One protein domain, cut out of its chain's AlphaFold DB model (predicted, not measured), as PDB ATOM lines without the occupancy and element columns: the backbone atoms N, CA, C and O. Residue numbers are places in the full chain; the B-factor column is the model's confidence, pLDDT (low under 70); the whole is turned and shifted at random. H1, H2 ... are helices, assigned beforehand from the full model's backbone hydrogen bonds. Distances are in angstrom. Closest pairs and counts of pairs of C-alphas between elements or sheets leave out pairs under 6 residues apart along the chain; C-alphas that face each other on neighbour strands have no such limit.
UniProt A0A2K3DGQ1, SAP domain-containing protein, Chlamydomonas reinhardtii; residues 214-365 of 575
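AT A GLANCE: This is residues 214 to 365 of the 575 residues of the protein "SAP domain-containing protein" of Chlamydomonas reinhardtii (UniProt A0A2K3DGQ1). What is the main picture? An up-and-down bundle of three helices, H1, H2 and H3, makes one lobe; H8 lies in the middle of the domain, packing on residues 261 to 269 of H3 and on residues 236 to 237 of H2, and joins this bundle to a looser lobe with H5 and, at the far end, the side-by-side pair H6 and H7. H4 is near H8 and touches no helix. What is printed? There are 152 residues with eight named helices, H1 to H8 in chain order, and no named strand; the class is all helix. How large is it? It is compact, with a radius of gyration of the C-alphas of 16.2 A and spans of 46 by 34 by 27 A.

HOW THE PARTS SIT: What is around the longest helix? H3, residues 251 to 270, has a kink of 25 degrees near residue 259 and touches H1, residues 214 to 225, the same way at a shallow tilt of 33 degrees, only just short of steep; their closest C-alphas, Phe 220 and Gly 260, are 4.4 A apart. H2, residues 236 to 247, forms a hairpin with H3, the closest C-alphas being Gly 247 and Phe 254 at 4.2 A. H1 and H2 are a hairpin too, touching with residues 220 to 224 and 239 to 243 alone, closest at the C-alphas of Ala 224 and Val 239, 6.4 A. What comes next outward? H8, residues 351 to 361, touches residues 261 to 269 of H3 alone, about perpendicular at 78 degrees, with the C-alphas of Ala 265 and Leu 353 closest at 4.7 A. It also touches H5, residues 295 to 303, where the closest C-alphas, Asp 299 and Leu 351, are 5.3 A apart. What lies farther out? H6, residues 310 to 319, touches H7, residues 328 to 338, the same way at a shallow tilt of 28 degrees; the closest C-alphas, Val 310 and Lys 328, are 6.1 A apart. H4, residues 279 to 285, is close to H8 but not clearly touching, with the C-alphas of Pro 280 and Leu 355 closest at 7.8 A. How do the backbones run? Every O i to N i+4 pair is within hydrogen-bond range in H1, H2, H4, H5, H6, H7 and H8; in H3, 14 of 16 are.

IN THESE COORDINATES: How long are the helices? From first to last C-alpha, H3 measures 29.5 A, H1 16.6 A, H2 16.1 A, H7 15.7 A, H8 14.9 A, H6 14.2 A, H5 11.9 A and H4 9.4 A. Where are the anchor points? H1 begins at C-alpha 214, (16.754, -30.650, -39.844), and H8 ends at C-alpha 361, (4.217, -58.910, -45.207).

THE WHOLE: How far does it reach? The two C-alphas farthest apart, those of Leu 215 and Ser 325, are 47.2 A from each other. Which links stand out? The printed part has no cut; H7 to H8 is a long link of 12 residues, and H2 to H3 is tight. Where is confidence low? The pLDDT is under 70 at residues 274 to 293, 342 to 345 and 364 to 365.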
ATOM      1  N   GLU A 214      17.576 -31.053 -38.699       85.38
ATOM      2  CA  GLU A 214      16.754 -30.650 -39.844       85.38
ATOM      3  C   GLU A 214      17.286 -31.211 -41.170       85.38
ATOM      4  O   GLU A 214      16.513 -31.742 -41.967       85.38
ATOM      5  N   LEU A 215      18.607 -31.197 -41.384       88.56
ATOM      6  CA  LEU A 215      19.216 -31.783 -42.581       88.56
ATOM      7  C   LEU A 215      19.057 -33.305 -42.590       88.56
ATOM      8  O   LEU A 215      18.745 -33.877 -43.633       88.56
ATOM      9  N   TRP A 216      19.170 -33.965 -41.431       91.38
ATOM     10  CA  TRP A 216      18.839 -35.388 -41.328       91.38
ATOM     11  C   TRP A 216      17.375 -35.661 -41.675       91.38
ATOM     12  O   TRP A 216      17.097 -36.625 -42.384       91.38
ATOM     13  N   ALA A 217      16.439 -34.811 -41.241       91.31
ATOM     14  CA  ALA A 217      15.027 -34.959 -41.588       91.31
ATOM     15  C   ALA A 217      14.811 -34.841 -43.107       91.31
ATOM     16  O   ALA A 217      14.126 -35.687 -43.682       91.31
ATOM     17  N   VAL A 218      15.465 -33.882 -43.774       92.81
ATOM     18  CA  VAL A 218      15.446 -33.760 -45.245       92.81
ATOM     19  C   VAL A 218      16.054 -34.996 -45.920       92.81
ATOM     20  O   VAL A 218      15.463 -35.522 -46.862       92.81
ATOM     21  N   VAL A 219      17.184 -35.523 -45.434       93.81
ATOM     22  CA  VAL A 219      17.788 -36.767 -45.958       93.81
ATOM     23  C   VAL A 219      16.823 -37.950 -45.825       93.81
ATOM     24  O   VAL A 219      16.638 -38.703 -46.780       93.81
ATOM     25  N   PHE A 220      16.144 -38.093 -44.685       95.31
ATOM     26  CA  PHE A 220      15.151 -39.149 -44.479       95.31
ATOM     27  C   PHE A 220      13.878 -38.967 -45.322       95.31
ATOM     28  O   PHE A 220      13.320 -39.959 -45.786       95.31
ATOM     29  N   GLN A 221      13.441 -37.731 -45.585       94.81
ATOM     30  CA  GLN A 221      12.357 -37.438 -46.534       94.81
ATOM     31  C   GLN A 221      12.760 -37.775 -47.978       94.81
ATOM     32  O   GLN A 221      11.980 -38.371 -48.719       94.81
ATOM     33  N   ARG A 222      14.001 -37.472 -48.382       94.38
ATOM     34  CA  ARG A 222      14.539 -37.891 -49.686       94.38
ATOM     35  C   ARG A 222      14.645 -39.411 -49.786       94.38
ATOM     36  O   ARG A 222      14.309 -39.959 -50.831       94.38
ATOM     37  N   LEU A 223      15.020 -40.100 -48.706       94.31
ATOM     38  CA  LEU A 223      14.995 -41.562 -48.643       94.31
ATOM     39  C   LEU A 223      13.561 -42.101 -48.781       94.31
ATOM     40  O   LEU A 223      13.346 -43.029 -49.557       94.31
ATOM     41  N   ALA A 224      12.569 -41.488 -48.129       94.94
ATOM     42  CA  ALA A 224      11.156 -41.833 -48.305       94.94
ATOM     43  C   ALA A 224      10.684 -41.687 -49.766       94.94
ATOM     44  O   ALA A 224      10.024 -42.583 -50.293       94.94
ATOM     45  N   ALA A 225      11.105 -40.622 -50.456       93.31
ATOM     46  CA  ALA A 225      10.790 -40.394 -51.867       93.31
ATOM     47  C   ALA A 225      11.358 -41.473 -52.818       93.31
ATOM     48  O   ALA A 225      10.823 -41.650 -53.915       93.31
ATOM     49  N   THR A 226      12.375 -42.244 -52.394       94.25
ATOM     50  CA  THR A 226      12.898 -43.405 -53.152       94.25
ATOM     51  C   THR A 226      11.978 -44.630 -53.153       94.25
ATOM     52  O   THR A 226      12.295 -45.625 -53.804       94.25
ATOM     53  N   LEU A 227      10.833 -44.575 -52.458       94.44
ATOM     54  CA  LEU A 227       9.744 -45.531 -52.644       94.44
ATOM     55  C   LEU A 227       9.348 -45.557 -54.126       94.44
ATOM     56  O   LEU A 227       8.937 -44.538 -54.679       94.44
ATOM     57  N   GLU A 228       9.440 -46.708 -54.779       91.06
ATOM     58  CA  GLU A 228       9.009 -46.855 -56.174       91.06
ATOM     59  C   GLU A 228       7.481 -47.013 -56.269       91.06
ATOM     60  O   GLU A 228       6.832 -47.202 -55.244       91.06
ATOM     61  N   PRO A 229       6.852 -46.949 -57.456       86.88
ATOM     62  CA  PRO A 229       5.432 -47.277 -57.615       86.88
ATOM     63  C   PRO A 229       5.072 -48.715 -57.189       86.88
ATOM     64  O   PRO A 229       5.940 -49.572 -56.987       86.88
ATOM     65  N   GLN A 230       3.768 -49.004 -57.075       82.81
ATOM     66  CA  GLN A 230       3.278 -50.356 -56.783       82.81
ATOM     67  C   GLN A 230       3.890 -51.384 -57.759       82.81
ATOM     68  O   GLN A 230       3.853 -51.216 -58.974       82.81
ATOM     69  N   GLY A 231       4.481 -52.448 -57.208       79.25
ATOM     70  CA  GLY A 231       5.169 -53.493 -57.978       79.25
ATOM     71  C   GLY A 231       6.675 -53.281 -58.197       79.25
ATOM     72  O   GLY A 231       7.322 -54.219 -58.650       79.25
ATOM     73  N   GLY A 232       7.247 -52.128 -57.823       87.56
ATOM     74  CA  GLY A 232       8.696 -51.872 -57.879       87.56
ATOM     75  C   GLY A 232       9.538 -52.686 -56.882       87.56
ATOM     76  O   GLY A 232       9.005 -53.379 -56.002       87.56
ATOM     77  N   VAL A 233      10.861 -52.572 -57.020       91.00
ATOM     78  CA  VAL A 233      11.899 -53.160 -56.158       91.00
ATOM     79  C   VAL A 233      11.915 -52.504 -54.773       91.00
ATOM     80  O   VAL A 233      11.850 -53.208 -53.763       91.00
ATOM     81  N   ARG A 234      11.938 -51.169 -54.685       92.62
ATOM     82  CA  ARG A 234      11.924 -50.440 -53.402       92.62
ATOM     83  C   ARG A 234      10.494 -50.243 -52.903       92.62
ATOM     84  O   ARG A 234       9.886 -49.193 -53.084       92.62
ATOM     85  N   GLY A 235       9.960 -51.295 -52.281       92.00
ATOM     86  CA  GLY A 235       8.674 -51.280 -51.574       92.00
ATOM     87  C   GLY A 235       8.732 -50.634 -50.179       92.00
ATOM     88  O   GLY A 235       9.823 -50.354 -49.668       92.00
ATOM     89  N   PRO A 236       7.572 -50.427 -49.525       92.44
ATOM     90  CA  PRO A 236       7.470 -49.686 -48.265       92.44
ATOM     91  C   PRO A 236       8.311 -50.285 -47.136       92.44
ATOM     92  O   PRO A 236       8.926 -49.541 -46.374       92.44
ATOM     93  N   GLY A 237       8.404 -51.611 -47.035       92.50
ATOM     94  CA  GLY A 237       9.215 -52.295 -46.034       92.50
ATOM     95  C   GLY A 237      10.708 -52.303 -46.325       92.50
ATOM     96  O   GLY A 237      11.479 -52.449 -45.382       92.50
ATOM     97  N   VAL A 238      11.143 -52.090 -47.572       94.31
ATOM     98  CA  VAL A 238      12.560 -51.811 -47.865       94.31
ATOM     99  C   VAL A 238      12.905 -50.431 -47.314       94.31
ATOM    100  O   VAL A 238      13.734 -50.317 -46.416       94.31
ATOM    101  N   VAL A 239      12.180 -49.399 -47.756       95.69
ATOM    102  CA  VAL A 239      12.469 -48.005 -47.387       95.69
ATOM    103  C   VAL A 239      12.275 -47.755 -45.885       95.69
ATOM    104  O   VAL A 239      13.088 -47.072 -45.271       95.69
ATOM    105  N   THR A 240      11.272 -48.372 -45.247       95.69
ATOM    106  CA  THR A 240      11.103 -48.334 -43.778       95.69
ATOM    107  C   THR A 240      12.315 -48.918 -43.061       95.69
ATOM    108  O   THR A 240      12.792 -48.344 -42.087       95.69
ATOM    109  N   VAL A 241      12.811 -50.069 -43.526       94.00
ATOM    110  CA  VAL A 241      13.976 -50.732 -42.934       94.00
ATOM    111  C   VAL A 241      15.223 -49.862 -43.091       94.00
ATOM    112  O   VAL A 241      15.970 -49.726 -42.125       94.00
ATOM    113  N   ASP A 242      15.407 -49.217 -44.242       94.31
ATOM    114  CA  ASP A 242      16.539 -48.321 -44.493       94.31
ATOM    115  C   ASP A 242      16.475 -47.055 -43.610       94.31
ATOM    116  O   ASP A 242      17.469 -46.704 -42.970       94.31
ATOM    117  N   ILE A 243      15.297 -46.420 -43.490       95.75
ATOM    118  CA  ILE A 243      15.065 -45.276 -42.585       95.75
ATOM    119  C   ILE A 243      15.354 -45.669 -41.130       95.75
ATOM    120  O   ILE A 243      16.054 -44.945 -40.421       95.75
ATOM    121  N   VAL A 244      14.846 -46.819 -40.674       94.12
ATOM    122  CA  VAL A 244      15.040 -47.279 -39.292       94.12
ATOM    123  C   VAL A 244      16.502 -47.640 -39.024       94.12
ATOM    124  O   VAL A 244      17.026 -47.233 -37.992       94.12
ATOM    125  N   PHE A 245      17.192 -48.346 -39.928       93.50
ATOM    126  CA  PHE A 245      18.607 -48.690 -39.729       93.50
ATOM    127  C   PHE A 245      19.509 -47.458 -39.680       93.50
ATOM    128  O   PHE A 245      20.348 -47.373 -38.786       93.50
ATOM    129  N   ALA A 246      19.320 -46.484 -40.572       91.25
ATOM    130  CA  ALA A 246      20.051 -45.221 -40.491       91.25
ATOM    131  C   ALA A 246      19.664 -44.425 -39.226       91.25
ATOM    132  O   ALA A 246      20.530 -43.854 -38.565       91.25
ATOM    133  N   GLY A 247      18.393 -44.464 -38.812       91.44
ATOM    134  CA  GLY A 247      17.919 -43.876 -37.554       91.44
ATOM    135  C   GLY A 247      18.555 -44.466 -36.287       91.44
ATOM    136  O   GLY A 247      18.569 -43.801 -35.258       91.44
ATOM    137  N   LEU A 248      19.119 -45.678 -36.334       91.94
ATOM    138  CA  LEU A 248      19.809 -46.295 -35.192       91.94
ATOM    139  C   LEU A 248      21.250 -45.791 -34.984       91.94
ATOM    140  O   LEU A 248      21.851 -46.128 -33.965       91.94
ATOM    141  N   ALA A 249      21.810 -44.997 -35.905       89.19
ATOM    142  CA  ALA A 249      23.205 -44.557 -35.829       89.19
ATOM    143  C   ALA A 249      23.480 -43.549 -34.694       89.19
ATOM    144  O   ALA A 249      24.529 -43.613 -34.057       89.19
ATOM    145  N   CYS A 250      22.554 -42.622 -34.422       86.94
ATOM    146  CA  CYS A 250      22.679 -41.638 -33.340       86.94
ATOM    147  C   CYS A 250      21.311 -41.083 -32.896       86.94
ATOM    148  O   CYS A 250      20.284 -41.349 -33.523       86.94
ATOM    149  N   ARG A 251      21.284 -40.290 -31.812       87.88
ATOM    150  CA  ARG A 251      20.049 -39.695 -31.260       87.88
ATOM    151  C   ARG A 251      19.347 -38.769 -32.257       87.88
ATOM    152  O   ARG A 251      18.126 -38.838 -32.374       87.88
ATOM    153  N   ASP A 252      20.097 -37.941 -32.973       87.81
ATOM    154  CA  ASP A 252      19.521 -36.920 -33.856       87.81
ATOM    155  C   ASP A 252      18.934 -37.563 -35.115       87.81
ATOM    156  O   ASP A 252      17.803 -37.262 -35.499       87.81
ATOM    157  N   MET A 253      19.629 -38.562 -35.675       91.31
ATOM    158  CA  MET A 253      19.092 -39.409 -36.741       91.31
ATOM    159  C   MET A 253      17.879 -40.227 -36.278       91.31
ATOM    160  O   MET A 253      16.934 -40.374 -37.049       91.31
ATOM    161  N   PHE A 254      17.834 -40.704 -35.029       90.19
ATOM    162  CA  PHE A 254      16.643 -41.372 -34.493       90.19
ATOM    163  C   PHE A 254      15.430 -40.431 -34.469       90.19
ATOM    164  O   PHE A 254      14.349 -40.810 -34.926       90.19
ATOM    165  N   ILE A 255      15.593 -39.193 -33.993       89.62
ATOM    166  CA  ILE A 255      14.506 -38.203 -33.975       89.62
ATOM    167  C   ILE A 255      14.088 -37.846 -35.411       89.62
ATOM    168  O   ILE A 255      12.899 -37.901 -35.732       89.62
ATOM    169  N   ALA A 256      15.052 -37.568 -36.291       91.50
ATOM    170  CA  ALA A 256      14.818 -37.233 -37.694       91.50
ATOM    171  C   ALA A 256      14.181 -38.378 -38.508       91.50
ATOM    172  O   ALA A 256      13.369 -38.119 -39.398       91.50
ATOM    173  N   SER A 257      14.465 -39.642 -38.169       93.88
ATOM    174  CA  SER A 257      13.874 -40.815 -38.833       93.88
ATOM    175  C   SER A 257      12.346 -40.826 -38.744       93.88
ATOM    176  O   SER A 257      11.677 -41.302 -39.660       93.88
ATOM    177  N   ARG A 258      11.771 -40.216 -37.694       91.88
ATOM    178  CA  ARG A 258      10.318 -40.048 -37.558       91.88
ATOM    179  C   ARG A 258       9.742 -39.213 -38.699       91.88
ATOM    180  O   ARG A 258       8.751 -39.634 -39.278       91.88
ATOM    181  N   ALA A 259      10.380 -38.100 -39.066       91.75
ATOM    182  CA  ALA A 259       9.950 -37.278 -40.200       91.75
ATOM    183  C   ALA A 259      10.054 -38.038 -41.536       91.75
ATOM    184  O   ALA A 259       9.199 -37.878 -42.403       91.75
ATOM    185  N   GLY A 260      11.047 -38.925 -41.673       94.44
ATOM    186  CA  GLY A 260      11.133 -39.865 -42.796       94.44
ATOM    187  C   GLY A 260       9.975 -40.855 -42.856       94.44
ATOM    188  O   GLY A 260       9.415 -41.078 -43.922       94.44
ATOM    189  N   LEU A 261       9.596 -41.445 -41.718       95.25
ATOM    190  CA  LEU A 261       8.480 -42.395 -41.634       95.25
ATOM    191  C   LEU A 261       7.119 -41.725 -41.884       95.25
ATOM    192  O   LEU A 261       6.232 -42.359 -42.452       95.25
ATOM    193  N   GLU A 262       6.960 -40.457 -41.495       93.06
ATOM    194  CA  GLU A 262       5.781 -39.633 -41.807       93.06
ATOM    195  C   GLU A 262       5.725 -39.341 -43.318       93.06
ATOM    196  O   GLU A 262       4.734 -39.661 -43.967       93.06
ATOM    197  N   ALA A 263       6.822 -38.870 -43.923       94.12
ATOM    198  CA  ALA A 263       6.895 -38.667 -45.373       94.12
ATOM    199  C   ALA A 263       6.693 -39.968 -46.173       94.12
ATOM    200  O   ALA A 263       6.028 -39.964 -47.206       94.12
ATOM    201  N   LEU A 264       7.200 -41.104 -45.680       95.06
ATOM    202  CA  LEU A 264       6.993 -42.408 -46.312       95.06
ATOM    203  C   LEU A 264       5.523 -42.853 -46.254       95.06
ATOM    204  O   LEU A 264       5.057 -43.526 -47.172       95.06
ATOM    205  N   ALA A 265       4.782 -42.477 -45.209       91.38
ATOM    206  CA  ALA A 265       3.350 -42.747 -45.108       91.38
ATOM    207  C   ALA A 265       2.534 -41.971 -46.163       91.38
ATOM    208  O   ALA A 265       1.596 -42.534 -46.735       91.38
ATOM    209  N   GLU A 266       2.934 -40.734 -46.474       90.50
ATOM    210  CA  GLU A 266       2.340 -39.937 -47.555       90.50
ATOM    211  C   GLU A 266       2.705 -40.489 -48.938       90.50
ATOM    212  O   GLU A 266       1.828 -40.702 -49.776       90.50
ATOM    213  N   GLU A 267       3.978 -40.828 -49.158       90.94
ATOM    214  CA  GLU A 267       4.458 -41.467 -50.391       90.94
ATOM    215  C   GLU A 267       3.750 -42.806 -50.670       90.94
ATOM    216  O   GLU A 267       3.378 -43.094 -51.808       90.94
ATOM    217  N   VAL A 268       3.487 -43.610 -49.633       87.31
ATOM    218  CA  VAL A 268       2.714 -44.864 -49.721       87.31
ATOM    219  C   VAL A 268       1.294 -44.638 -50.243       87.31
ATOM    220  O   VAL A 268       0.807 -45.437 -51.054       87.31
ATOM    221  N   ALA A 269       0.635 -43.562 -49.803       81.50
ATOM    222  CA  ALA A 269      -0.692 -43.188 -50.276       81.50
ATOM    223  C   ALA A 269      -0.637 -42.644 -51.715       81.50
ATOM    224  O   ALA A 269      -1.373 -43.123 -52.580       81.50
ATOM    225  N   ALA A 270       0.287 -41.719 -51.999       82.88
ATOM    226  CA  ALA A 270       0.466 -41.109 -53.317       82.88
ATOM    227  C   ALA A 270       0.789 -42.144 -54.412       82.88
ATOM    228  O   ALA A 270       0.167 -42.149 -55.477       82.88
ATOM    229  N   LYS A 271       1.704 -43.082 -54.128       82.25
ATOM    230  CA  LYS A 271       2.133 -44.158 -55.044       82.25
ATOM    231  C   LYS A 271       1.234 -45.402 -55.010       82.25
ATOM    232  O   LYS A 271       1.560 -46.405 -55.644       82.25
ATOM    233  N   ARG A 272       0.087 -45.329 -54.318       74.94
ATOM    234  CA  ARG A 272      -0.976 -46.354 -54.277       74.94
ATOM    235  C   ARG A 272      -0.492 -47.753 -53.865       74.94
ATOM    236  O   ARG A 272      -0.982 -48.758 -54.373       74.94
ATOM    237  N   HIS A 273       0.439 -47.844 -52.909       70.50
ATOM    238  CA  HIS A 273       0.822 -49.146 -52.324       70.50
ATOM    239  C   HIS A 273      -0.264 -49.741 -51.428       70.50
ATOM    240  O   HIS A 273      -0.237 -50.940 -51.162       70.50
ATOM    241  N   LEU A 274      -1.212 -48.917 -50.979       63.28
ATOM    242  CA  LEU A 274      -2.404 -49.353 -50.262       63.28
ATOM    243  C   LEU A 274      -3.427 -49.927 -51.240       63.28
ATOM    244  O   LEU A 274      -4.175 -49.200 -51.895       63.28
ATOM    245  N   ASP A 275      -3.486 -51.251 -51.306       63.06
ATOM    246  CA  ASP A 275      -4.486 -51.934 -52.108       63.06
ATOM    247  C   ASP A 275      -5.821 -51.984 -51.353       63.06
ATOM    248  O   ASP A 275      -5.962 -52.685 -50.345       63.06
ATOM    249  N   MET A 276      -6.809 -51.225 -51.832       49.28
ATOM    250  CA  MET A 276      -8.124 -51.096 -51.187       49.28
ATOM    251  C   MET A 276      -8.970 -52.382 -51.235       49.28
ATOM    252  O   MET A 276     -10.042 -52.421 -50.636       49.28
ATOM    253  N   GLN A 277      -8.524 -53.439 -51.929       43.81
ATOM    254  CA  GLN A 277      -9.277 -54.696 -52.062       43.81
ATOM    255  C   GLN A 277      -8.878 -55.779 -51.041       43.81
ATOM    256  O   GLN A 277      -9.548 -56.806 -50.965       43.81
ATOM    257  N   MET A 278      -7.812 -55.582 -50.255       44.88
ATOM    258  CA  MET A 278      -7.348 -56.567 -49.265       44.88
ATOM    259  C   MET A 278      -8.069 -56.451 -47.911       44.88
ATOM    260  O   MET A 278      -8.276 -55.356 -47.397       44.88
ATOM    261  N   GLU A 279      -8.365 -57.598 -47.292       42.81
ATOM    262  CA  GLU A 279      -9.171 -57.758 -46.063       42.81
ATOM    263  C   GLU A 279      -8.981 -56.715 -44.933       42.81
ATOM    264  O   GLU A 279      -9.992 -56.183 -44.489       42.81
ATOM    265  N   PRO A 280      -7.774 -56.320 -44.471       45.50
ATOM    266  CA  PRO A 280      -7.667 -55.303 -43.413       45.50
ATOM    267  C   PRO A 280      -8.132 -53.903 -43.853       45.50
ATOM    268  O   PRO A 280      -8.560 -53.114 -43.014       45.50
ATOM    269  N   ALA A 281      -8.083 -53.589 -45.154       48.50
ATOM    270  CA  ALA A 281      -8.728 -52.392 -45.686       48.50
ATOM    271  C   ALA A 281     -10.251 -52.577 -45.726       48.50
ATOM    272  O   ALA A 281     -10.969 -51.652 -45.371       48.50
ATOM    273  N   ARG A 282     -10.764 -53.774 -46.051       50.91
ATOM    274  CA  ARG A 282     -12.201 -54.077 -45.919       50.91
ATOM    275  C   ARG A 282     -12.702 -53.941 -44.482       50.91
ATOM    276  O   ARG A 282     -13.757 -53.357 -44.315       50.91
ATOM    277  N   SER A 283     -11.979 -54.391 -43.457       48.78
ATOM    278  CA  SER A 283     -12.411 -54.214 -42.057       48.78
ATOM    279  C   SER A 283     -12.494 -52.737 -41.642       48.78
ATOM    280  O   SER A 283     -13.404 -52.365 -40.913       48.78
ATOM    281  N   LEU A 284     -11.601 -51.884 -42.161       52.41
ATOM    282  CA  LEU A 284     -11.666 -50.424 -41.997       52.41
ATOM    283  C   LEU A 284     -12.743 -49.739 -42.867       52.41
ATOM    284  O   LEU A 284     -13.175 -48.641 -42.536       52.41
ATOM    285  N   MET A 285     -13.151 -50.355 -43.983       51.66
ATOM    286  CA  MET A 285     -14.009 -49.755 -45.024       51.66
ATOM    287  C   MET A 285     -15.411 -50.383 -45.127       51.66
ATOM    288  O   MET A 285     -16.235 -49.920 -45.913       51.66
ATOM    289  N   ALA A 286     -15.707 -51.442 -44.368       46.94
ATOM    290  CA  ALA A 286     -17.019 -52.095 -44.346       46.94
ATOM    291  C   ALA A 286     -18.085 -51.230 -43.652       46.94
ATOM    292  O   ALA A 286     -19.280 -51.399 -43.896       46.94
ATOM    293  N   GLY A 287     -17.652 -50.273 -42.826       42.91
ATOM    294  CA  GLY A 287     -18.478 -49.299 -42.119       42.91
ATOM    295  C   GLY A 287     -19.048 -48.170 -42.987       42.91
ATOM    296  O   GLY A 287     -18.913 -47.011 -42.619       42.91
ATOM    297  N   GLY A 288     -19.742 -48.499 -44.080       36.28
ATOM    298  CA  GLY A 288     -20.697 -47.586 -44.723       36.28
ATOM    299  C   GLY A 288     -20.139 -46.581 -45.744       36.28
ATOM    300  O   GLY A 288     -19.298 -45.740 -45.462       36.28
ATOM    301  N   ALA A 289     -20.712 -46.659 -46.944       34.03
ATOM    302  CA  ALA A 289     -20.678 -45.707 -48.055       34.03
ATOM    303  C   ALA A 289     -20.170 -44.263 -47.798       34.03
ATOM    304  O   ALA A 289     -20.824 -43.464 -47.133       34.03
ATOM    305  N   GLY A 290     -19.157 -43.859 -48.575       39.94
ATOM    306  CA  GLY A 290     -19.241 -42.569 -49.275       39.94
ATOM    307  C   GLY A 290     -18.585 -41.333 -48.654       39.94
ATOM    308  O   GLY A 290     -19.008 -40.229 -48.983       39.94
ATOM    309  N   SER A 291     -17.525 -41.459 -47.857       43.59
ATOM    310  CA  SER A 291     -16.550 -40.369 -47.663       43.59
ATOM    311  C   SER A 291     -15.168 -40.926 -47.297       43.59
ATOM    312  O   SER A 291     -15.025 -42.112 -47.002       43.59
ATOM    313  N   GLY A 292     -14.117 -40.111 -47.439       60.75
ATOM    314  CA  GLY A 292     -12.734 -40.567 -47.267       60.75
ATOM    315  C   GLY A 292     -12.417 -40.997 -45.831       60.75
ATOM    316  O   GLY A 292     -12.899 -40.388 -44.879       60.75
ATOM    317  N   VAL A 293     -11.564 -42.017 -45.680       69.69
ATOM    318  CA  VAL A 293     -11.028 -42.421 -44.370       69.69
ATOM    319  C   VAL A 293     -10.295 -41.241 -43.742       69.69
ATOM    320  O   VAL A 293      -9.309 -40.756 -44.298       69.69
ATOM    321  N   ASP A 294     -10.745 -40.825 -42.560       81.69
ATOM    322  CA  ASP A 294     -10.026 -39.882 -41.705       81.69
ATOM    323  C   ASP A 294      -8.797 -40.581 -41.101       81.69
ATOM    324  O   ASP A 294      -8.817 -41.132 -39.996       81.69
ATOM    325  N   TRP A 295      -7.732 -40.629 -41.898       80.88
ATOM    326  CA  TRP A 295      -6.472 -41.264 -41.529       80.88
ATOM    327  C   TRP A 295      -5.852 -40.658 -40.274       80.88
ATOM    328  O   TRP A 295      -5.210 -41.389 -39.526       80.88
ATOM    329  N   ASP A 296      -6.069 -39.370 -40.020       83.69
ATOM    330  CA  ASP A 296      -5.417 -38.637 -38.938       83.69
ATOM    331  C   ASP A 296      -6.119 -38.930 -37.601       83.69
ATOM    332  O   ASP A 296      -5.463 -39.169 -36.580       83.69
ATOM    333  N   ARG A 297      -7.458 -39.057 -37.614       88.12
ATOM    334  CA  ARG A 297      -8.234 -39.641 -36.505       88.12
ATOM    335  C   ARG A 297      -7.759 -41.053 -36.178       88.12
ATOM    336  O   ARG A 297      -7.546 -41.360 -35.002       88.12
ATOM    337  N   TRP A 298      -7.593 -41.912 -37.184       85.81
ATOM    338  CA  TRP A 298      -7.150 -43.291 -36.971       85.81
ATOM    339  C   TRP A 298      -5.686 -43.389 -36.505       85.81
ATOM    340  O   TRP A 298      -5.374 -44.216 -35.646       85.81
ATOM    341  N   ASP A 299      -4.798 -42.514 -36.984       86.56
ATOM    342  CA  ASP A 299      -3.405 -42.455 -36.532       86.56
ATOM    343  C   ASP A 299      -3.312 -42.024 -35.059       86.56
ATOM    344  O   ASP A 299      -2.651 -42.679 -34.246       86.56
ATOM    345  N   LYS A 300      -4.079 -40.997 -34.670       87.69
ATOM    346  CA  LYS A 300      -4.239 -40.564 -33.272       87.69
ATOM    347  C   LYS A 300      -4.774 -41.690 -32.380       87.69
ATOM    348  O   LYS A 300      -4.226 -41.928 -31.301       87.69
ATOM    349  N   LEU A 301      -5.797 -42.420 -32.834       86.88
ATOM    350  CA  LEU A 301      -6.379 -43.555 -32.107       86.88
ATOM    351  C   LEU A 301      -5.365 -44.679 -31.834       86.88
ATOM    352  O   LEU A 301      -5.443 -45.308 -30.783       86.88
ATOM    353  N   LEU A 302      -4.398 -44.926 -32.726       85.06
ATOM    354  CA  LEU A 302      -3.456 -46.051 -32.602       85.06
ATOM    355  C   LEU A 302      -2.076 -45.663 -32.051       85.06
ATOM    356  O   LEU A 302      -1.406 -46.489 -31.419       85.06
ATOM    357  N   ARG A 303      -1.645 -44.410 -32.224       84.62
ATOM    358  CA  ARG A 303      -0.401 -43.882 -31.633       84.62
ATOM    359  C   ARG A 303      -0.616 -43.352 -30.220       84.62
ATOM    360  O   ARG A 303       0.280 -43.487 -29.388       84.62
ATOM    361  N   THR A 304      -1.788 -42.801 -29.900       86.12
ATOM    362  CA  THR A 304      -2.112 -42.295 -28.554       86.12
ATOM    363  C   THR A 304      -3.504 -42.724 -28.043       86.12
ATOM    364  O   THR A 304      -4.238 -41.888 -27.503       86.12
ATOM    365  N   PRO A 305      -3.849 -44.033 -28.063       84.94
ATOM    366  CA  PRO A 305      -5.177 -44.542 -27.682       84.94
ATOM    367  C   PRO A 305      -5.648 -44.098 -26.289       84.94
ATOM    368  O   PRO A 305      -6.814 -43.775 -26.077       84.94
ATOM    369  N   MET A 306      -4.727 -44.022 -25.322       86.06
ATOM    370  CA  MET A 306      -5.048 -43.613 -23.950       86.06
ATOM    371  C   MET A 306      -5.419 -42.127 -23.816       86.06
ATOM    372  O   MET A 306      -6.054 -41.764 -22.828       86.06
ATOM    373  N   SER A 307      -5.089 -41.279 -24.795       87.00
ATOM    374  CA  SER A 307      -5.500 -39.864 -24.823       87.00
ATOM    375  C   SER A 307      -6.876 -39.637 -25.466       87.00
ATOM    376  O   SER A 307      -7.483 -38.591 -25.255       87.00
ATOM    377  N   CYS A 308      -7.400 -40.621 -26.202       88.06
ATOM    378  CA  CYS A 308      -8.708 -40.543 -26.849       88.06
ATOM    379  C   CYS A 308      -9.858 -40.657 -25.837       88.06
ATOM    380  O   CYS A 308      -9.723 -41.248 -24.755       88.06
ATOM    381  N   LYS A 309     -11.017 -40.091 -26.174       92.44
ATOM    382  CA  LYS A 309     -12.227 -40.173 -25.344       92.44
ATOM    383  C   LYS A 309     -12.865 -41.560 -25.483       92.44
ATOM    384  O   LYS A 309     -12.814 -42.180 -26.540       92.44
ATOM    385  N   VAL A 310     -13.527 -42.045 -24.431       91.25
ATOM    386  CA  VAL A 310     -14.271 -43.321 -24.472       91.25
ATOM    387  C   VAL A 310     -15.279 -43.404 -25.637       91.25
ATOM    388  O   VAL A 310     -15.284 -44.440 -26.295       91.25
ATOM    389  N   PRO A 311     -16.088 -42.369 -25.969       91.19
ATOM    390  CA  PRO A 311     -16.936 -42.406 -27.166       91.19
ATOM    391  C   PRO A 311     -16.163 -42.551 -28.488       91.19
ATOM    392  O   PRO A 311     -16.648 -43.246 -29.372       91.19
ATOM    393  N   GLU A 312     -14.963 -41.972 -28.616       90.00
ATOM    394  CA  GLU A 312     -14.119 -42.094 -29.823       90.00
ATOM    395  C   GLU A 312     -13.594 -43.529 -29.991       90.00
ATOM    396  O   GLU A 312     -13.580 -44.068 -31.095       90.00
ATOM    397  N   LEU A 313     -13.208 -44.175 -28.884       89.50
ATOM    398  CA  LEU A 313     -12.811 -45.586 -28.870       89.50
ATOM    399  C   LEU A 313     -14.005 -46.509 -29.157       89.50
ATOM    400  O   LEU A 313     -13.877 -47.473 -29.905       89.50
ATOM    401  N   LYS A 314     -15.187 -46.197 -28.606       90.75
ATOM    402  CA  LYS A 314     -16.422 -46.952 -28.861       90.75
ATOM    403  C   LYS A 314     -16.883 -46.853 -30.317       90.75
ATOM    404  O   LYS A 314     -17.312 -47.868 -30.864       90.75
ATOM    405  N   SER A 315     -16.787 -45.680 -30.952       88.25
ATOM    406  CA  SER A 315     -17.090 -45.547 -32.382       88.25
ATOM    407  C   SER A 315     -16.073 -46.294 -33.244       88.25
ATOM    408  O   SER A 315     -16.492 -47.074 -34.092       88.25
ATOM    409  N   ALA A 316     -14.774 -46.196 -32.946       86.06
ATOM    410  CA  ALA A 316     -13.739 -46.964 -33.643       86.06
ATOM    411  C   ALA A 316     -13.954 -48.491 -33.548       86.06
ATOM    412  O   ALA A 316     -13.894 -49.182 -34.561       86.06
ATOM    413  N   CYS A 317     -14.277 -49.032 -32.365       86.31
ATOM    414  CA  CYS A 317     -14.639 -50.450 -32.228       86.31
ATOM    415  C   CYS A 317     -15.883 -50.807 -33.060       86.31
ATOM    416  O   CYS A 317     -15.869 -51.809 -33.768       86.31
ATOM    417  N   LYS A 318     -16.927 -49.966 -33.035       86.56
ATOM    418  CA  LYS A 318     -18.148 -50.171 -33.832       86.56
ATOM    419  C   LYS A 318     -17.869 -50.165 -35.341       86.56
ATOM    420  O   LYS A 318     -18.434 -50.987 -36.053       86.56
ATOM    421  N   GLU A 319     -17.008 -49.266 -35.817       83.12
ATOM    422  CA  GLU A 319     -16.610 -49.144 -37.229       83.12
ATOM    423  C   GLU A 319     -15.881 -50.399 -37.741       83.12
ATOM    424  O   GLU A 319     -16.090 -50.790 -38.885       83.12
ATOM    425  N   MET A 320     -15.108 -51.077 -36.883       76.06
ATOM    426  CA  MET A 320     -14.425 -52.344 -37.200       76.06
ATOM    427  C   MET A 320     -15.281 -53.605 -36.971       76.06
ATOM    428  O   MET A 320     -14.812 -54.714 -37.226       76.06
ATOM    429  N   GLY A 321     -16.505 -53.471 -36.446       80.62
ATOM    430  CA  GLY A 321     -17.353 -54.606 -36.052       80.62
ATOM    431  C   GLY A 321     -16.954 -55.295 -34.735       80.62
ATOM    432  O   GLY A 321     -17.420 -56.398 -34.458       80.62
ATOM    433  N   GLU A 322     -16.114 -54.660 -33.916       83.19
ATOM    434  CA  GLU A 322     -15.652 -55.168 -32.617       83.19
ATOM    435  C   GLU A 322     -16.635 -54.857 -31.473       83.19
ATOM    436  O   GLU A 322     -17.439 -53.922 -31.533       83.19
ATOM    437  N   MET A 323     -16.540 -55.604 -30.366       83.25
ATOM    438  CA  MET A 323     -17.377 -55.364 -29.181       83.25
ATOM    439  C   MET A 323     -17.139 -53.971 -28.571       83.25
ATOM    440  O   MET A 323     -16.005 -53.586 -28.281       83.25
ATOM    441  N   VAL A 324     -18.233 -53.246 -28.298       87.06
ATOM    442  CA  VAL A 324     -18.247 -51.829 -27.858       87.06
ATOM    443  C   VAL A 324     -18.415 -51.664 -26.327       87.06
ATOM    444  O   VAL A 324     -18.353 -50.558 -25.783       87.06
ATOM    445  N   SER A 325     -18.636 -52.762 -25.598       86.56
ATOM    446  CA  SER A 325     -18.768 -52.814 -24.131       86.56
ATOM    447  C   SER A 325     -17.408 -52.815 -23.410       86.56
ATOM    448  O   SER A 325     -16.377 -53.052 -24.031       86.56
ATOM    449  N   GLY A 326     -17.391 -52.600 -22.091       87.62
ATOM    450  CA  GLY A 326     -16.176 -52.707 -21.264       87.62
ATOM    451  C   GLY A 326     -15.487 -51.380 -20.935       87.62
ATOM    452  O   GLY A 326     -15.957 -50.295 -21.297       87.62
ATOM    453  N   THR A 327     -14.382 -51.471 -20.193       90.50
ATOM    454  CA  THR A 327     -13.611 -50.312 -19.715       90.50
ATOM    455  C   THR A 327     -12.743 -49.680 -20.814       90.50
ATOM    456  O   THR A 327     -12.467 -50.276 -21.856       90.50
ATOM    457  N   LYS A 328     -12.263 -48.445 -20.584       90.06
ATOM    458  CA  LYS A 328     -11.350 -47.749 -21.512       90.06
ATOM    459  C   LYS A 328     -10.125 -48.594 -21.926       90.06
ATOM    460  O   LYS A 328      -9.889 -48.670 -23.131       90.06
ATOM    461  N   PRO A 329      -9.351 -49.224 -21.015       88.06
ATOM    462  CA  PRO A 329      -8.215 -50.053 -21.419       88.06
ATOM    463  C   PRO A 329      -8.627 -51.297 -22.219       88.06
ATOM    464  O   PRO A 329      -7.916 -51.646 -23.152       88.06
ATOM    465  N   GLU A 330      -9.773 -51.930 -21.945       88.56
ATOM    466  CA  GLU A 330     -10.247 -53.062 -22.759       88.56
ATOM    467  C   GLU A 330     -10.535 -52.655 -24.207       88.56
ATOM    468  O   GLU A 330     -10.131 -53.359 -25.130       88.56
ATOM    469  N   LEU A 331     -11.194 -51.508 -24.417       87.88
ATOM    470  CA  LEU A 331     -11.444 -50.970 -25.759       87.88
ATOM    471  C   LEU A 331     -10.126 -50.690 -26.495       87.88
ATOM    472  O   LEU A 331      -9.994 -51.021 -27.669       87.88
ATOM    473  N   VAL A 332      -9.124 -50.144 -25.794       88.44
ATOM    474  CA  VAL A 332      -7.775 -49.923 -26.343       88.44
ATOM    475  C   VAL A 332      -7.078 -51.238 -26.696       88.44
ATOM    476  O   VAL A 332      -6.487 -51.337 -27.770       88.44
ATOM    477  N   VAL A 333      -7.150 -52.257 -25.836       87.81
ATOM    478  CA  VAL A 333      -6.537 -53.568 -26.096       87.81
ATOM    479  C   VAL A 333      -7.193 -54.248 -27.297       87.81
ATOM    480  O   VAL A 333      -6.469 -54.713 -28.176       87.81
ATOM    481  N   ARG A 334      -8.531 -54.248 -27.402       86.75
ATOM    482  CA  ARG A 334      -9.245 -54.798 -28.573       86.75
ATOM    483  C   ARG A 334      -8.889 -54.051 -29.856       86.75
ATOM    484  O   ARG A 334      -8.568 -54.685 -30.856       86.75
ATOM    485  N   LEU A 335      -8.864 -52.717 -29.805       85.94
ATOM    486  CA  LEU A 335      -8.459 -51.869 -30.927       85.94
ATOM    487  C   LEU A 335      -7.050 -52.227 -31.426       85.94
ATOM    488  O   LEU A 335      -6.866 -52.510 -32.606       85.94
ATOM    489  N   LEU A 336      -6.057 -52.278 -30.536       86.31
ATOM    490  CA  LEU A 336      -4.677 -52.612 -30.908       86.31
ATOM    491  C   LEU A 336      -4.536 -54.070 -31.392       86.31
ATOM    492  O   LEU A 336      -3.817 -54.320 -32.365       86.31
ATOM    493  N   ALA A 337      -5.263 -55.011 -30.782       83.69
ATOM    494  CA  ALA A 337      -5.282 -56.416 -31.187       83.69
ATOM    495  C   ALA A 337      -5.827 -56.611 -32.614       83.69
ATOM    496  O   ALA A 337      -5.223 -57.348 -33.396       83.69
ATOM    497  N   HIS A 338      -6.887 -55.891 -33.002       82.44
ATOM    498  CA  HIS A 338      -7.443 -55.915 -34.364       82.44
ATOM    499  C   HIS A 338      -6.392 -55.511 -35.428       82.44
ATOM    500  O   HIS A 338      -6.230 -56.144 -36.483       82.44
ATOM    501  N   PHE A 339      -5.570 -54.502 -35.115       78.62
ATOM    502  CA  PHE A 339      -4.452 -54.082 -35.972       78.62
ATOM    503  C   PHE A 339      -3.217 -54.995 -35.913       78.62
ATOM    504  O   PHE A 339      -2.278 -54.779 -36.687       78.62
ATOM    505  N   GLY A 340      -3.224 -56.033 -35.071       78.31
ATOM    506  CA  GLY A 340      -2.099 -56.947 -34.870       78.31
ATOM    507  C   GLY A 340      -0.912 -56.299 -34.151       78.31
ATOM    508  O   GLY A 340       0.227 -56.719 -34.362       78.31
ATOM    509  N   LEU A 341      -1.157 -55.252 -33.359       80.19
ATOM    510  CA  LEU A 341      -0.136 -54.569 -32.567       80.19
ATOM    511  C   LEU A 341       0.067 -55.321 -31.237       80.19
ATOM    512  O   LEU A 341      -0.915 -55.597 -30.547       80.19
ATOM    513  N   PRO A 342       1.310 -55.675 -30.860       66.19
ATOM    514  CA  PRO A 342       1.564 -56.511 -29.688       66.19
ATOM    515  C   PRO A 342       1.250 -55.785 -28.369       66.19
ATOM    516  O   PRO A 342       1.694 -54.655 -28.157       66.19
ATOM    517  N   ASP A 343       0.528 -56.475 -27.483       62.06
ATOM    518  CA  ASP A 343       0.303 -56.201 -26.053       62.06
ATOM    519  C   ASP A 343       0.289 -54.719 -25.648       62.06
ATOM    520  O   ASP A 343       1.187 -54.216 -24.967       62.06
ATOM    521  N   GLY A 344      -0.749 -54.000 -26.083       59.62
ATOM    522  CA  GLY A 344      -1.022 -52.629 -25.635       59.62
ATOM    523  C   GLY A 344      -0.018 -51.571 -26.111       59.62
ATOM    524  O   GLY A 344      -0.107 -50.412 -25.698       59.62
ATOM    525  N   ARG A 345       0.944 -51.930 -26.972       68.56
ATOM    526  CA  ARG A 345       1.951 -50.991 -27.476       68.56
ATOM    527  C   ARG A 345       1.371 -50.113 -28.582       68.56
ATOM    528  O   ARG A 345       0.684 -50.578 -29.486       68.56
ATOM    529  N   ARG A 346       1.696 -48.820 -28.499       77.88
ATOM    530  CA  ARG A 346       1.356 -47.791 -29.495       77.88
ATOM    531  C   ARG A 346       1.905 -48.182 -30.868       77.88
ATOM    532  O   ARG A 346       2.992 -48.760 -30.942       77.88
ATOM    533  N   CYS A 347       1.202 -47.820 -31.942       78.69
ATOM    534  CA  CYS A 347       1.713 -48.034 -33.295       78.69
ATOM    535  C   CYS A 347       3.065 -47.299 -33.475       78.69
ATOM    536  O   CYS A 347       3.143 -46.105 -33.173       78.69
ATOM    537  N   PRO A 348       4.145 -47.982 -33.911       80.12
ATOM    538  CA  PRO A 348       5.483 -47.381 -33.987       80.12
ATOM    539  C   PRO A 348       5.677 -46.470 -35.209       80.12
ATOM    540  O   PRO A 348       6.624 -45.690 -35.248       80.12
ATOM    541  N   VAL A 349       4.793 -46.577 -36.201       88.81
ATOM    542  CA  VAL A 349       4.809 -45.849 -37.478       88.81
ATOM    543  C   VAL A 349       3.410 -45.279 -37.749       88.81
ATOM    544  O   VAL A 349       2.462 -45.737 -37.108       88.81
ATOM    545  N   PRO A 350       3.240 -44.324 -38.680       89.31
ATOM    546  CA  PRO A 350       1.910 -43.860 -39.061       89.31
ATOM    547  C   PRO A 350       1.049 -44.993 -39.642       89.31
ATOM    548  O   PRO A 350       1.566 -45.881 -40.330       89.31
ATOM    549  N   LEU A 351      -0.267 -44.966 -39.419       84.50
ATOM    550  CA  LEU A 351      -1.169 -46.066 -39.784       84.50
ATOM    551  C   LEU A 351      -1.124 -46.428 -41.277       84.50
ATOM    552  O   LEU A 351      -1.111 -47.612 -41.613       84.50
ATOM    553  N   ARG A 352      -1.066 -45.434 -42.174       85.25
ATOM    554  CA  ARG A 352      -0.967 -45.665 -43.629       85.25
ATOM    555  C   ARG A 352       0.240 -46.554 -43.956       85.25
ATOM    556  O   ARG A 352       0.118 -47.530 -44.698       85.25
ATOM    557  N   LEU A 353       1.382 -46.281 -43.321       89.38
ATOM    558  CA  LEU A 353       2.592 -47.086 -43.451       89.38
ATOM    559  C   LEU A 353       2.441 -48.458 -42.771       89.38
ATOM    560  O   LEU A 353       2.791 -49.466 -43.376       89.38
ATOM    561  N   TRP A 354       1.858 -48.537 -41.566       87.12
ATOM    562  CA  TRP A 354       1.587 -49.819 -40.889       87.12
ATOM    563  C   TRP A 354       0.745 -50.772 -41.750       87.12
ATOM    564  O   TRP A 354       1.074 -51.954 -41.876       87.12
ATOM    565  N   LEU A 355      -0.315 -50.264 -42.385       83.12
ATOM    566  CA  LEU A 355      -1.169 -51.049 -43.275       83.12
ATOM    567  C   LEU A 355      -0.416 -51.513 -44.522       83.12
ATOM    568  O   LEU A 355      -0.507 -52.692 -44.856       83.12
ATOM    569  N   ALA A 356       0.367 -50.644 -45.167       85.69
ATOM    570  CA  ALA A 356       1.174 -51.030 -46.325       85.69
ATOM    571  C   ALA A 356       2.233 -52.090 -45.970       85.69
ATOM    572  O   ALA A 356       2.399 -53.065 -46.702       85.69
ATOM    573  N   LEU A 357       2.878 -51.977 -44.804       88.00
ATOM    574  CA  LEU A 357       3.806 -52.988 -44.280       88.00
ATOM    575  C   LEU A 357       3.102 -54.320 -43.976       88.00
ATOM    576  O   LEU A 357       3.639 -55.387 -44.279       88.00
ATOM    577  N   ARG A 358       1.886 -54.287 -43.409       83.31
ATOM    578  CA  ARG A 358       1.070 -55.490 -43.160       83.31
ATOM    579  C   ARG A 358       0.611 -56.135 -44.472       83.31
ATOM    580  O   ARG A 358       0.661 -57.357 -44.586       83.31
ATOM    581  N   GLN A 359       0.222 -55.339 -45.470       81.31
ATOM    582  CA  GLN A 359      -0.112 -55.816 -46.815       81.31
ATOM    583  C   GLN A 359       1.106 -56.449 -47.503       81.31
ATOM    584  O   GLN A 359       0.987 -57.557 -48.018       81.31
ATOM    585  N   GLU A 360       2.284 -55.821 -47.459       84.06
ATOM    586  CA  GLU A 360       3.521 -56.364 -48.039       84.06
ATOM    587  C   GLU A 360       3.991 -57.643 -47.330       84.06
ATOM    588  O   GLU A 360       4.369 -58.607 -47.993       84.06
ATOM    589  N   ARG A 361       3.906 -57.702 -45.993       81.94
ATOM    590  CA  ARG A 361       4.217 -58.910 -45.207       81.94
ATOM    591  C   ARG A 361       3.285 -60.078 -45.536       81.94
ATOM    592  O   ARG A 361       3.737 -61.219 -45.562       81.94
ATOM    593  N   ASN A 362       2.006 -59.793 -45.775       76.50
ATOM    594  CA  ASN A 362       1.001 -60.792 -46.148       76.50
ATOM    595  C   ASN A 362       0.969 -61.073 -47.663       76.50
ATOM    596  O   ASN A 362       0.214 -61.937 -48.106       76.50
ATOM    597  N   SER A 363       1.772 -60.362 -48.460       75.19
ATOM    598  CA  SER A 363       1.888 -60.573 -49.900       75.19
ATOM    599  C   SER A 363       2.979 -61.592 -50.221       75.19
ATOM    600  O   SER A 363       4.125 -61.494 -49.773       75.19
ATOM    601  N   TYR A 364       2.631 -62.558 -51.066       64.19
ATOM    602  CA  TYR A 364       3.585 -63.517 -51.610       64.19
ATOM    603  C   TYR A 364       4.337 -62.921 -52.808       64.19
ATOM    604  O   TYR A 364       3.763 -62.204 -53.622       64.19
ATOM    605  N   ALA A 365       5.620 -63.262 -52.940       56.88
ATOM    606  CA  ALA A 365       6.466 -62.855 -54.067       56.88
ATOM    607  C   ALA A 365       6.179 -63.638 -55.366       56.88
ATOM    608  O   ALA A 365       6.597 -63.222 -56.446       56.88
TER     609      ALA A 365